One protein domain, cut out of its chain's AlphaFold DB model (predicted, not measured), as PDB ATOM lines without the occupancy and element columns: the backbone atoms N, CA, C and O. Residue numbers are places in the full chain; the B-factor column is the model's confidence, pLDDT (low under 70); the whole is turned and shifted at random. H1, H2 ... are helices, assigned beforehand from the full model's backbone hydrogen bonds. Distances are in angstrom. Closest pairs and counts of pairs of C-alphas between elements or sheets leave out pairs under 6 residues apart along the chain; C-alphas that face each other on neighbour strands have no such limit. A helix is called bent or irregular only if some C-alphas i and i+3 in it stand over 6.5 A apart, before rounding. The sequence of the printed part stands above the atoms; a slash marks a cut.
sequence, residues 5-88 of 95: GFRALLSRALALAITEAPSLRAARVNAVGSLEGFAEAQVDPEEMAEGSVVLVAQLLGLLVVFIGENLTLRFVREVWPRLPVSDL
ATOM      1  N   GLY A   5     -52.167 -22.289 -15.412       79.12
ATOM      2  CA  GLY A   5     -50.743 -22.608 -15.228       79.12
ATOM      3  C   GLY A   5     -49.979 -22.628 -16.552       79.12
ATOM      4  O   GLY A   5     -48.911 -22.036 -16.655       79.12
ATOM      5  N   PHE A   6     -50.580 -23.215 -17.591       78.62
ATOM      6  CA  PHE A   6     -50.031 -23.189 -18.948       78.62
ATOM      7  C   PHE A   6     -49.928 -21.757 -19.487       78.62
ATOM      8  O   PHE A   6     -48.891 -21.381 -20.013       78.62
ATOM      9  N   ARG A   7     -50.952 -20.918 -19.276       81.38
ATOM     10  CA  ARG A   7     -50.917 -19.505 -19.672       81.38
ATOM     11  C   ARG A   7     -49.785 -18.747 -18.984       81.38
ATOM     12  O   ARG A   7     -49.098 -17.976 -19.646       81.38
ATOM     13  N   ALA A   8     -49.588 -18.950 -17.681       84.62
ATOM     14  CA  ALA A   8     -48.497 -18.314 -16.942       84.62
ATOM     15  C   ALA A   8     -47.122 -18.770 -17.458       84.62
ATOM     16  O   ALA A   8     -46.241 -17.935 -17.663       84.62
ATOM     17  N   LEU A   9     -46.970 -20.070 -17.733       86.56
ATOM     18  CA  LEU A   9     -45.756 -20.642 -18.312       86.56
ATOM     19  C   LEU A   9     -45.469 -20.062 -19.703       86.56
ATOM     20  O   LEU A   9     -44.378 -19.556 -19.942       86.56
ATOM     21  N   LEU A  10     -46.468 -20.063 -20.588       84.38
ATOM     22  CA  LEU A  10     -46.351 -19.555 -21.952       84.38
ATOM     23  C   LEU A  10     -46.095 -18.043 -21.982       84.38
ATOM     24  O   LEU A  10     -45.290 -17.574 -22.775       84.38
ATOM     25  N   SER A  11     -46.723 -17.279 -21.084       84.69
ATOM     26  CA  SER A  11     -46.475 -15.833 -20.965       84.69
ATOM     27  C   SER A  11     -45.037 -15.549 -20.538       84.69
ATOM     28  O   SER A  11     -44.417 -14.616 -21.042       84.69
ATOM     29  N   ARG A  12     -44.484 -16.362 -19.627       86.31
ATOM     30  CA  ARG A  12     -43.086 -16.242 -19.205       86.31
ATOM     31  C   ARG A  12     -42.122 -16.659 -20.316       86.31
ATOM     32  O   ARG A  12     -41.149 -15.949 -20.536       86.31
ATOM     33  N   ALA A  13     -42.409 -17.752 -21.021       86.88
ATOM     34  CA  ALA A  13     -41.627 -18.183 -22.178       86.88
ATOM     35  C   ALA A  13     -41.588 -17.090 -23.253       86.88
ATOM     36  O   ALA A  13     -40.518 -16.744 -23.736       86.88
ATOM     37  N   LEU A  14     -42.739 -16.482 -23.557       83.81
ATOM     38  CA  LEU A  14     -42.831 -15.389 -24.520       83.81
ATOM     39  C   LEU A  14     -42.068 -14.143 -24.062       83.81
ATOM     40  O   LEU A  14     -41.373 -13.529 -24.863       83.81
ATOM     41  N   ALA A  15     -42.155 -13.782 -22.780       86.50
ATOM     42  CA  ALA A  15     -41.396 -12.657 -22.243       86.50
ATOM     43  C   ALA A  15     -39.881 -12.860 -22.390       86.50
ATOM     44  O   ALA A  15     -39.189 -11.910 -22.739       86.50
ATOM     45  N   LEU A  16     -39.378 -14.080 -22.166       85.12
ATOM     46  CA  LEU A  16     -37.970 -14.424 -22.389       85.12
ATOM     47  C   LEU A  16     -37.628 -14.419 -23.883       85.12
ATOM     48  O   LEU A  16     -36.652 -13.796 -24.287       85.12
ATOM     49  N   ALA A  17     -38.476 -15.010 -24.719       84.56
ATOM     50  CA  ALA A  17     -38.244 -15.074 -26.155       84.56
ATOM     51  C   ALA A  17     -38.189 -13.684 -26.807       84.56
ATOM     52  O   ALA A  17     -37.349 -13.447 -27.662       84.56
ATOM     53  N   ILE A  18     -39.005 -12.728 -26.349       84.00
ATOM     54  CA  ILE A  18     -38.966 -11.328 -26.805       84.00
ATOM     55  C   ILE A  18     -37.623 -10.646 -26.492       84.00
ATOM     56  O   ILE A  18     -37.244  -9.701 -27.187       84.00
ATOM     57  N   THR A  19     -36.912 -11.077 -25.442       83.38
ATOM     58  CA  THR A  19     -35.590 -10.513 -25.121       83.38
ATOM     59  C   THR A  19     -34.505 -10.962 -26.094       83.38
ATOM     60  O   THR A  19     -33.572 -10.200 -26.329       83.38
ATOM     61  N   GLU A  20     -34.655 -12.147 -26.687       79.88
ATOM     62  CA  GLU A  20     -33.698 -12.721 -27.641       79.88
ATOM     63  C   GLU A  20     -34.088 -12.447 -29.097       79.88
ATOM     64  O   GLU A  20     -33.230 -12.119 -29.910       79.88
ATOM     65  N   ALA A  21     -35.383 -12.495 -29.411       80.25
ATOM     66  CA  ALA A  21     -35.946 -12.218 -30.726       80.25
ATOM     67  C   ALA A  21     -36.978 -11.075 -30.619       80.25
ATOM     68  O   ALA A  21     -38.164 -11.316 -30.363       80.25
ATOM     69  N   PRO A  22     -36.566  -9.806 -30.818       77.44
ATOM     70  CA  PRO A  22     -37.466  -8.650 -30.755       77.44
ATOM     71  C   PRO A  22     -38.628  -8.709 -31.758       77.44
ATOM     72  O   PRO A  22     -39.661  -8.077 -31.524       77.44
ATOM     73  N   SER A  23     -38.472  -9.491 -32.827       70.50
ATOM     74  CA  SER A  23     -39.491  -9.830 -33.827       70.50
ATOM     75  C   SER A  23     -40.785 -10.375 -33.217       70.50
ATOM     76  O   SER A  23     -41.890 -10.120 -33.696       70.50
ATOM     77  N   LEU A  24     -40.661 -11.044 -32.067       69.38
ATOM     78  CA  LEU A  24     -41.759 -11.648 -31.324       69.38
ATOM     79  C   LEU A  24     -42.594 -10.655 -30.522       69.38
ATOM     80  O   LEU A  24     -43.593 -11.052 -29.927       69.38
ATOM     81  N   ARG A  25     -42.236  -9.366 -30.484       71.25
ATOM     82  CA  ARG A  25     -43.007  -8.349 -29.741       71.25
ATOM     83  C   ARG A  25     -44.448  -8.206 -30.220       71.25
ATOM     84  O   ARG A  25     -45.296  -7.769 -29.441       71.25
ATOM     85  N   ALA A  26     -44.715  -8.547 -31.479       70.62
ATOM     86  CA  ALA A  26     -46.065  -8.565 -32.029       70.62
ATOM     87  C   ALA A  26     -46.906  -9.732 -31.481       70.62
ATOM     88  O   ALA A  26     -48.130  -9.626 -31.409       70.62
ATOM     89  N   ALA A  27     -46.261 -10.814 -31.036       72.88
ATOM     90  CA  ALA A  27     -46.938 -11.967 -30.475       72.88
ATOM     91  C   ALA A  27     -47.412 -11.687 -29.044       72.88
ATOM     92  O   ALA A  27     -46.699 -11.115 -28.215       72.88
ATOM     93  N   ARG A  28     -48.635 -12.117 -28.729       71.50
ATOM     94  CA  ARG A  28     -49.226 -12.032 -27.389       71.50
ATOM     95  C   ARG A  28     -49.912 -13.333 -27.022       71.50
ATOM     96  O   ARG A  28     -50.545 -13.973 -27.851       71.50
ATOM     97  N   VAL A  29     -49.827 -13.701 -25.747       70.94
ATOM     98  CA  VAL A  29     -50.627 -14.802 -25.203       70.94
ATOM     99  C   VAL A  29     -52.004 -14.263 -24.833       70.94
ATOM    100  O   VAL A  29     -52.127 -13.378 -23.985       70.94
ATOM    101  N   ASN A  30     -53.045 -14.802 -25.456       68.31
ATOM    102  CA  ASN A  30     -54.422 -14.413 -25.196       68.31
ATOM    103  C   ASN A  30     -54.956 -15.010 -23.880       68.31
ATOM    104  O   ASN A  30     -54.336 -15.862 -23.231       68.31
ATOM    105  N   ALA A  31     -56.154 -14.583 -23.473       60.97
ATOM    106  CA  ALA A  31     -56.773 -15.014 -22.217       60.97
ATOM    107  C   ALA A  31     -56.998 -16.539 -22.127       60.97
ATOM    108  O   ALA A  31     -57.047 -17.078 -21.015       60.97
ATOM    109  N   VAL A  32     -57.082 -17.219 -23.276       61.16
ATOM    110  CA  VAL A  32     -57.295 -18.667 -23.428       61.16
ATOM    111  C   VAL A  32     -55.972 -19.453 -23.408       61.16
ATOM    112  O   VAL A  32     -55.989 -20.673 -23.254       61.16
ATOM    113  N   GLY A  33     -54.823 -18.769 -23.472       63.28
ATOM    114  CA  GLY A  33     -53.496 -19.384 -23.536       63.28
ATOM    115  C   GLY A  33     -53.044 -19.730 -24.959       63.28
ATOM    116  O   GLY A  33     -52.174 -20.578 -25.113       63.28
ATOM    117  N   SER A  34     -53.634 -19.105 -25.978       71.25
ATOM    118  CA  SER A  34     -53.204 -19.194 -27.377       71.25
ATOM    119  C   SER A  34     -52.321 -18.004 -27.751       71.25
ATOM    120  O   SER A  34     -52.445 -16.931 -27.162       71.25
ATOM    121  N   LEU A  35     -51.446 -18.190 -28.735       71.19
ATOM    122  CA  LEU A  35     -50.633 -17.122 -29.317       71.19
ATOM    123  C   LEU A  35     -51.445 -16.378 -30.389       71.19
ATOM    124  O   LEU A  35     -51.889 -16.982 -31.360       71.19
ATOM    125  N   GLU A  36     -51.633 -15.076 -30.198       73.69
ATOM    126  CA  GLU A  36     -52.246 -14.127 -31.138       73.69
ATOM    127  C   GLU A  36     -51.201 -13.119 -31.628       73.69
ATOM    128  O   GLU A  36     -50.164 -12.938 -30.984       73.69
ATOM    129  N   GLY A  37     -51.438 -12.481 -32.777       67.31
ATOM    130  CA  GLY A  37     -50.502 -11.517 -33.368       67.31
ATOM    131  C   GLY A  37     -49.217 -12.132 -33.931       67.31
ATOM    132  O   GLY A  37     -48.437 -11.425 -34.554       67.31
ATOM    133  N   PHE A  38     -49.004 -13.443 -33.758       64.44
ATOM    134  CA  PHE A  38     -47.880 -14.177 -34.345       64.44
ATOM    135  C   PHE A  38     -48.083 -14.346 -35.860       64.44
ATOM    136  O   PHE A  38     -47.276 -13.873 -36.638       64.44
ATOM    137  N   ALA A  39     -49.199 -14.929 -36.308       61.28
ATOM    138  CA  ALA A  39     -49.458 -15.167 -37.738       61.28
ATOM    139  C   ALA A  39     -49.899 -13.916 -38.530       61.28
ATOM    140  O   ALA A  39     -49.946 -13.942 -39.756       61.28
ATOM    141  N   GLU A  40     -50.274 -12.845 -37.831       63.31
ATOM    142  CA  GLU A  40     -50.852 -11.625 -38.416       63.31
ATOM    143  C   GLU A  40     -49.818 -10.502 -38.553       63.31
ATOM    144  O   GLU A  40     -50.072  -9.495 -39.218       63.31
ATOM    145  N   ALA A  41     -48.657 -10.652 -37.914       64.31
ATOM    146  CA  ALA A  41     -47.573  -9.704 -38.058       64.31
ATOM    147  C   ALA A  41     -46.972  -9.851 -39.462       64.31
ATOM    148  O   ALA A  41     -46.579 -10.942 -39.866       64.31
ATOM    149  N   GLN A  42     -46.881  -8.746 -40.206       64.00
ATOM    150  CA  GLN A  42     -46.136  -8.673 -41.470       64.00
ATOM    151  C   GLN A  42     -44.623  -8.678 -41.194       64.00
ATOM    152  O   GLN A  42     -43.921  -7.729 -41.529       64.00
ATOM    153  N   VAL A  43     -44.154  -9.697 -40.482       67.56
ATOM    154  CA  VAL A  43     -42.746  -9.931 -40.169       67.56
ATOM    155  C   VAL A  43     -42.193 -10.873 -41.228       67.56
ATOM    156  O   VAL A  43     -42.915 -11.732 -41.743       67.56
ATOM    157  N   ASP A  44     -40.921 -10.697 -41.568       77.62
ATOM    158  CA  ASP A  44     -40.239 -11.570 -42.508       77.62
ATOM    159  C   ASP A  44     -40.385 -13.045 -42.085       77.62
ATOM    160  O   ASP A  44     -40.182 -13.377 -40.913       77.62
ATOM    161  N   PRO A  45     -40.734 -13.964 -43.006       74.94
ATOM    162  CA  PRO A  45     -40.977 -15.370 -42.673       74.94
ATOM    163  C   PRO A  45     -39.794 -16.055 -41.980       74.94
ATOM    164  O   PRO A  45     -39.986 -16.965 -41.176       74.94
ATOM    165  N   GLU A  46     -38.573 -15.620 -42.290       79.38
ATOM    166  CA  GLU A  46     -37.339 -16.115 -41.681       79.38
ATOM    167  C   GLU A  46     -37.196 -15.634 -40.228       79.38
ATOM    168  O   GLU A  46     -36.967 -16.440 -39.328       79.38
ATOM    169  N   GLU A  47     -37.469 -14.355 -39.976       76.25
ATOM    170  CA  GLU A  47     -37.454 -13.746 -38.641       76.25
ATOM    171  C   GLU A  47     -38.592 -14.297 -37.752       76.25
ATOM    172  O   GLU A  47     -38.449 -14.467 -36.536       76.25
ATOM    173  N   MET A  48     -39.720 -14.655 -38.375       75.44
ATOM    174  CA  MET A  48     -40.813 -15.393 -37.742       75.44
ATOM    175  C   MET A  48     -40.415 -16.821 -37.366       75.44
ATOM    176  O   MET A  48     -40.744 -17.287 -36.271       75.44
ATOM    177  N   ALA A  49     -39.726 -17.532 -38.264       79.00
ATOM    178  CA  ALA A  49     -39.259 -18.888 -38.007       79.00
ATOM    179  C   ALA A  49     -38.243 -18.901 -36.859       79.00
ATOM    180  O   ALA A  49     -38.408 -19.675 -35.914       79.00
ATOM    181  N   GLU A  50     -37.268 -17.992 -36.875       81.56
ATOM    182  CA  GLU A  50     -36.285 -17.832 -35.801       81.56
ATOM    183  C   GLU A  50     -36.966 -17.527 -34.460       81.56
ATOM    184  O   GLU A  50     -36.747 -18.226 -33.468       81.56
ATOM    185  N   GLY A  51     -37.900 -16.571 -34.441       81.06
ATOM    186  CA  GLY A  51     -38.672 -16.263 -33.243       81.06
ATOM    187  C   GLY A  51     -39.490 -17.459 -32.725       81.06
ATOM    188  O   GLY A  51     -39.574 -17.691 -31.518       81.06
ATOM    189  N   SER A  52     -40.074 -18.266 -33.618       79.62
ATOM    190  CA  SER A  52     -40.814 -19.474 -33.222       79.62
ATOM    191  C   SER A  52     -39.913 -20.497 -32.525       79.62
ATOM    192  O   SER A  52     -40.307 -21.080 -31.513       79.62
ATOM    193  N   VAL A  53     -38.682 -20.661 -33.019       85.44
ATOM    194  CA  VAL A  53     -37.682 -21.565 -32.447       85.44
ATOM    195  C   VAL A  53     -37.265 -21.079 -31.063       85.44
ATOM    196  O   VAL A  53     -37.309 -21.861 -30.114       85.44
ATOM    197  N   VAL A  54     -36.951 -19.788 -30.915       86.62
ATOM    198  CA  VAL A  54     -36.590 -19.179 -29.622       86.62
ATOM    199  C   VAL A  54     -37.728 -19.325 -28.605       86.62
ATOM    200  O   VAL A  54     -37.496 -19.691 -27.451       86.62
ATOM    201  N   LEU A  55     -38.979 -19.110 -29.022       85.44
ATOM    202  CA  LEU A  55     -40.145 -19.276 -28.153       85.44
ATOM    203  C   LEU A  55     -40.301 -20.717 -27.652       85.44
ATOM    204  O   LEU A  55     -40.532 -20.937 -26.460       85.44
ATOM    205  N   VAL A  56     -40.183 -21.696 -28.552       86.19
ATOM    206  CA  VAL A  56     -40.266 -23.117 -28.192       86.19
ATOM    207  C   VAL A  56     -39.096 -23.510 -27.290       86.19
ATOM    208  O   VAL A  56     -39.320 -24.185 -26.285       86.19
ATOM    209  N   ALA A  57     -37.881 -23.038 -27.576       88.75
ATOM    210  CA  ALA A  57     -36.704 -23.280 -26.748       88.75
ATOM    211  C   ALA A  57     -36.904 -22.756 -25.318       88.75
ATOM    212  O   ALA A  57     -36.698 -23.499 -24.358       88.75
ATOM    213  N   GLN A  58     -37.400 -21.524 -25.162       88.62
ATOM    214  CA  GLN A  58     -37.674 -20.943 -23.846       88.62
ATOM    215  C   GLN A  58     -38.793 -21.671 -23.090       88.62
ATOM    216  O   GLN A  58     -38.714 -21.864 -21.874       88.62
ATOM    217  N   LEU A  59     -39.831 -22.129 -23.796       87.81
ATOM    218  CA  LEU A  59     -40.898 -22.926 -23.194       87.81
ATOM    219  C   LEU A  59     -40.380 -24.276 -22.681       87.81
ATOM    220  O   LEU A  59     -40.677 -24.657 -21.547       87.81
ATOM    221  N   LEU A  60     -39.601 -24.988 -23.500       88.31
ATOM    222  CA  LEU A  60     -38.985 -26.255 -23.116       88.31
ATOM    223  C   LEU A  60     -37.983 -26.057 -21.976       88.31
ATOM    224  O   LEU A  60     -38.019 -26.817 -21.015       88.31
ATOM    225  N   GLY A  61     -37.170 -24.999 -22.010       87.75
ATOM    226  CA  GLY A  61     -36.255 -24.646 -20.925       87.75
ATOM    227  C   GLY A  61     -36.977 -24.438 -19.592       87.75
ATOM    228  O   GLY A  61     -36.562 -24.975 -18.566       87.75
ATOM    229  N   LEU A  62     -38.123 -23.748 -19.593       88.94
ATOM    230  CA  LEU A  62     -38.940 -23.618 -18.384       88.94
ATOM    231  C   LEU A  62     -39.513 -24.965 -17.917       88.94
ATOM    232  O   LEU A  62     -39.561 -25.204 -16.711       88.94
ATOM    233  N   LEU A  63     -39.920 -25.858 -18.826       87.06
ATOM    234  CA  LEU A  63     -40.337 -27.214 -18.449       87.06
ATOM    235  C   LEU A  63     -39.186 -27.988 -17.798       87.06
ATOM    236  O   LEU A  63     -39.383 -28.558 -16.727       87.06
ATOM    237  N   VAL A  64     -37.976 -27.926 -18.356       88.50
ATOM    238  CA  VAL A  64     -36.789 -28.542 -17.747       88.50
ATOM    239  C   VAL A  64     -36.567 -28.013 -16.327       88.50
ATOM    240  O   VAL A  64     -36.345 -28.802 -15.413       88.50
ATOM    241  N   VAL A  65     -36.715 -26.705 -16.103       89.06
ATOM    242  CA  VAL A  65     -36.571 -26.095 -14.769       89.06
ATOM    243  C   VAL A  65     -37.665 -26.549 -13.791       89.06
ATOM    244  O   VAL A  65     -37.382 -26.742 -12.610       89.06
ATOM    245  N   PHE A  66     -38.910 -26.722 -14.242       86.62
ATOM    246  CA  PHE A  66     -40.032 -27.051 -13.352       86.62
ATOM    247  C   PHE A  66     -40.213 -28.546 -13.078       86.62
ATOM    248  O   PHE A  66     -40.573 -28.914 -11.961       86.62
ATOM    249  N   ILE A  67     -40.030 -29.396 -14.090       87.94
ATOM    250  CA  ILE A  67     -40.307 -30.841 -14.020       87.94
ATOM    251  C   ILE A  67     -39.069 -31.706 -14.290       87.94
ATOM    252  O   ILE A  67     -39.141 -32.928 -14.183       87.94
ATOM    253  N   GLY A  68     -37.931 -31.095 -14.612       88.38
ATOM    254  CA  GLY A  68     -36.697 -31.793 -14.949       88.38
ATOM    255  C   GLY A  68     -36.597 -32.168 -16.428       88.38
ATOM    256  O   GLY A  68     -37.585 -32.245 -17.168       88.38
ATOM    257  N   GLU A  69     -35.367 -32.441 -16.855       86.44
ATOM    258  CA  GLU A  69     -35.040 -32.787 -18.240       86.44
ATOM    259  C   GLU A  69     -35.707 -34.092 -18.682       86.44
ATOM    260  O   GLU A  69     -36.349 -34.143 -19.728       86.44
ATOM    261  N   ASN A  70     -35.640 -35.137 -17.854       85.31
ATOM    262  CA  ASN A  70     -36.135 -36.463 -18.222       85.31
ATOM    263  C   ASN A  70     -37.644 -36.469 -18.533       85.31
ATOM    264  O   ASN A  70     -38.075 -37.050 -19.533       85.31
ATOM    265  N   LEU A  71     -38.447 -35.783 -17.709       86.19
ATOM    266  CA  LEU A  71     -39.887 -35.660 -17.943       86.19
ATOM    267  C   LEU A  71     -40.185 -34.769 -19.151       86.19
ATOM    268  O   LEU A  71     -41.057 -35.110 -19.948       86.19
ATOM    269  N   THR A  72     -39.434 -33.681 -19.327       88.06
ATOM    270  CA  THR A  72     -39.579 -32.796 -20.490       88.06
ATOM    271  C   THR A  72     -39.303 -33.550 -21.791       88.06
ATOM    272  O   THR A  72     -40.147 -33.554 -22.685       88.06
ATOM    273  N   LEU A  73     -38.189 -34.283 -21.873       85.81
ATOM    274  CA  LEU A  73     -37.850 -35.117 -23.030       85.81
ATOM    275  C   LEU A  73     -38.900 -36.201 -23.284       85.81
ATOM    276  O   LEU A  73     -39.244 -36.470 -24.433       85.81
ATOM    277  N   ARG A  74     -39.456 -36.813 -22.230       86.25
ATOM    278  CA  ARG A  74     -40.534 -37.798 -22.381       86.25
ATOM    279  C   ARG A  74     -41.782 -37.186 -23.020       86.25
ATOM    280  O   ARG A  74     -42.322 -37.797 -23.939       86.25
ATOM    281  N   PHE A  75     -42.200 -35.995 -22.592       87.62
ATOM    282  CA  PHE A  75     -43.329 -35.286 -23.205       87.62
ATOM    283  C   PHE A  75     -43.044 -34.885 -24.651       87.62
ATOM    284  O   PHE A  75     -43.889 -35.092 -25.519       87.62
ATOM    285  N   VAL A  76     -41.845 -34.365 -24.934       86.94
ATOM    286  CA  VAL A  76     -41.456 -34.012 -26.305       86.94
ATOM    287  C   VAL A  76     -41.498 -35.239 -27.208       86.94
ATOM    288  O   VAL A  76     -42.015 -35.145 -28.312       86.94
ATOM    289  N   ARG A  77     -41.056 -36.409 -26.738       83.94
ATOM    290  CA  ARG A  77     -41.157 -37.664 -27.501       83.94
ATOM    291  C   ARG A  77     -42.589 -38.140 -27.714       83.94
ATOM    292  O   ARG A  77     -42.869 -38.762 -28.732       83.94
ATOM    293  N   GLU A  78     -43.471 -37.910 -26.751       86.81
ATOM    294  CA  GLU A  78     -44.878 -38.292 -26.865       86.81
ATOM    295  C   GLU A  78     -45.590 -37.464 -27.944       86.81
ATOM    296  O   GLU A  78     -46.369 -38.005 -28.725       86.81
ATOM    297  N   VAL A  79     -45.263 -36.171 -28.038       87.69
ATOM    298  CA  VAL A  79     -45.835 -35.248 -29.032       87.69
ATOM    299  C   VAL A  79     -45.106 -35.324 -30.384       87.69
ATOM    300  O   VAL A  79     -45.747 -35.311 -31.434       87.69
ATOM    301  N   TRP A  80     -43.777 -35.456 -30.375       85.00
ATOM    302  CA  TRP A  80     -42.903 -35.587 -31.546       85.00
ATOM    303  C   TRP A  80     -42.129 -36.915 -31.540       85.00
ATOM    304  O   TRP A  80     -40.913 -36.949 -31.334       85.00
ATOM    305  N   PRO A  81     -42.794 -38.035 -31.864       80.25
ATOM    306  CA  PRO A  81     -42.172 -39.359 -31.822       80.25
ATOM    307  C   PRO A  81     -41.053 -39.562 -32.854       80.25
ATOM    308  O   PRO A  81     -40.284 -40.512 -32.740       80.25
ATOM    309  N   ARG A  82     -40.959 -38.693 -33.869       81.38
ATOM    310  CA  ARG A  82     -39.932 -38.753 -34.922       81.38
ATOM    311  C   ARG A  82     -38.681 -37.930 -34.618       81.38
ATOM    312  O   ARG A  82     -37.755 -37.963 -35.421       81.38
ATOM    313  N   LEU A  83     -38.654 -37.182 -33.515       77.06
ATOM    314  CA  LEU A  83     -37.514 -36.335 -33.189       77.06
ATOM    315  C   LEU A  83     -36.422 -37.165 -32.480       77.06
ATOM    316  O   LEU A  83     -36.709 -37.775 -31.442       77.06
ATOM    317  N   PRO A  84     -35.191 -37.234 -33.013       71.25
ATOM    318  CA  PRO A  84     -34.091 -37.917 -32.341       71.25
ATOM    319  C   PRO A  84     -33.693 -37.162 -31.063       71.25
ATOM    320  O   PRO A  84     -33.388 -35.976 -31.080       71.25
ATOM    321  N   VAL A  85     -33.693 -37.869 -29.930       61.81
ATOM    322  CA  VAL A  85     -33.427 -37.298 -28.591       61.81
ATOM    323  C   VAL A  85     -31.998 -36.766 -28.459       61.81
ATOM    324  O   VAL A  85     -31.755 -35.860 -27.669       61.81
ATOM    325  N   SER A  86     -31.067 -37.305 -29.248       64.00
ATOM    326  CA  SER A  86     -29.664 -36.886 -29.300       64.00
ATOM    327  C   SER A  86     -29.496 -35.392 -29.587       64.00
ATOM    328  O   SER A  86     -28.541 -34.792 -29.109       64.00
ATOM    329  N   ASP A  87     -30.441 -34.803 -30.326       63.31
ATOM    330  CA  ASP A  87     -30.407 -33.397 -30.736       63.31
ATOM    331  C   ASP A  87     -31.035 -32.456 -29.690       63.31
ATOM    332  O   ASP A  87     -30.990 -31.240 -29.846       63.31
ATOM    333  N   LEU A  88     -31.628 -33.000 -28.618       64.69
ATOM    334  CA  LEU A  88     -32.311 -32.246 -27.560       64.69
ATOM    335  C   LEU A  88     -31.531 -32.192 -26.243       64.69
ATOM    336  O   LEU A  88     -32.128 -31.877 -25.217       64.69
TER     337      LEU A  88
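What this domain is: This is residues 5 to 88 of the 95 residues of an uncharacterized protein of Chthoniobacterales bacterium (UniProt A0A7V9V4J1). One long helix, H3, makes the spine; H1 crosses it obliquely near its middle, short H2 packs on it towards its first end, and H4 folds back at its last end, with tiny H5 beyond. A long loop, residues 27 to 44, joins H2 to H3. The 84 printed residues hold five named helices, H1 to H5 in that order, and no named strand: all helix. The whole is compact, with a radius of gyration of the C-alphas of 13.4 A, spanning 36 by 27 by 21 A.

How they stand to each other: Start at H1, residues 5 to 20: its Ala 13 and Leu 59 of H3, residues 45 to 67, are the closest C-alphas of the two, 4.9 A apart. These helices touch at a steep tilt of 51 degrees, opposite ways. H2, residues 22 to 26, touches H1 only at the corner, closest at C-alphas Ile 18 and Leu 24, 5.3 A. H2 also touches H3, with residues 47 to 51 of H3 alone, closest at C-alphas Leu 24 and Gly 51, 5.9 A. Residues 60 to 64 alone of H3, the hub, touch H4, residues 69 to 79, closest at C-alphas Val 64 and Thr 72, 5.8 A, at a steep tilt of 52 degrees, opposite ways. H5, residues 85 to 88, only just touches H4, with 3 pairs of C-alphas within 8 A, the closest those of Leu 73 and Val 85, 7.4 A. H1 and H4 are apart. Every O i to N i+4 pair is within hydrogen-bond range in H3 and H4, 10 of 12 in H1 and 0 of 1 in H2, where 1 of 2 O i to N i+3 pairs is; H5 is too short for an i+4 pair.

Where its parts are: Find C-alpha 5 at (-50.743, -22.608, -15.228); from there H1 runs 23.3 A to C-alpha 20. H2, 8.7 A long, is only just irregular: C-alphas 23 and 26 are 6.9 A apart. Look next for C-alpha 45 at (-40.977, -15.370, -42.673), where H3 begins its 32.6 A. H4 measures 15.5 A and H5 5.3 A, ending at C-alpha 88, (-32.311, -32.246, -27.560).

The domain as a whole: The C-alphas farthest apart are those of Gln 42 and Asn 70, 37.6 A. The printed part has no cut. The link from H2 to H3 is long, and in it residues 28 to 29 pair antiparallel with residues 35 to 36; the other links are tight. Residues 78 to 84 stand free. Mean pLDDT of the printed part is 78.8; residue 24 and residues 30 to 33, 37 to 43 and 85 to 88 are under 70.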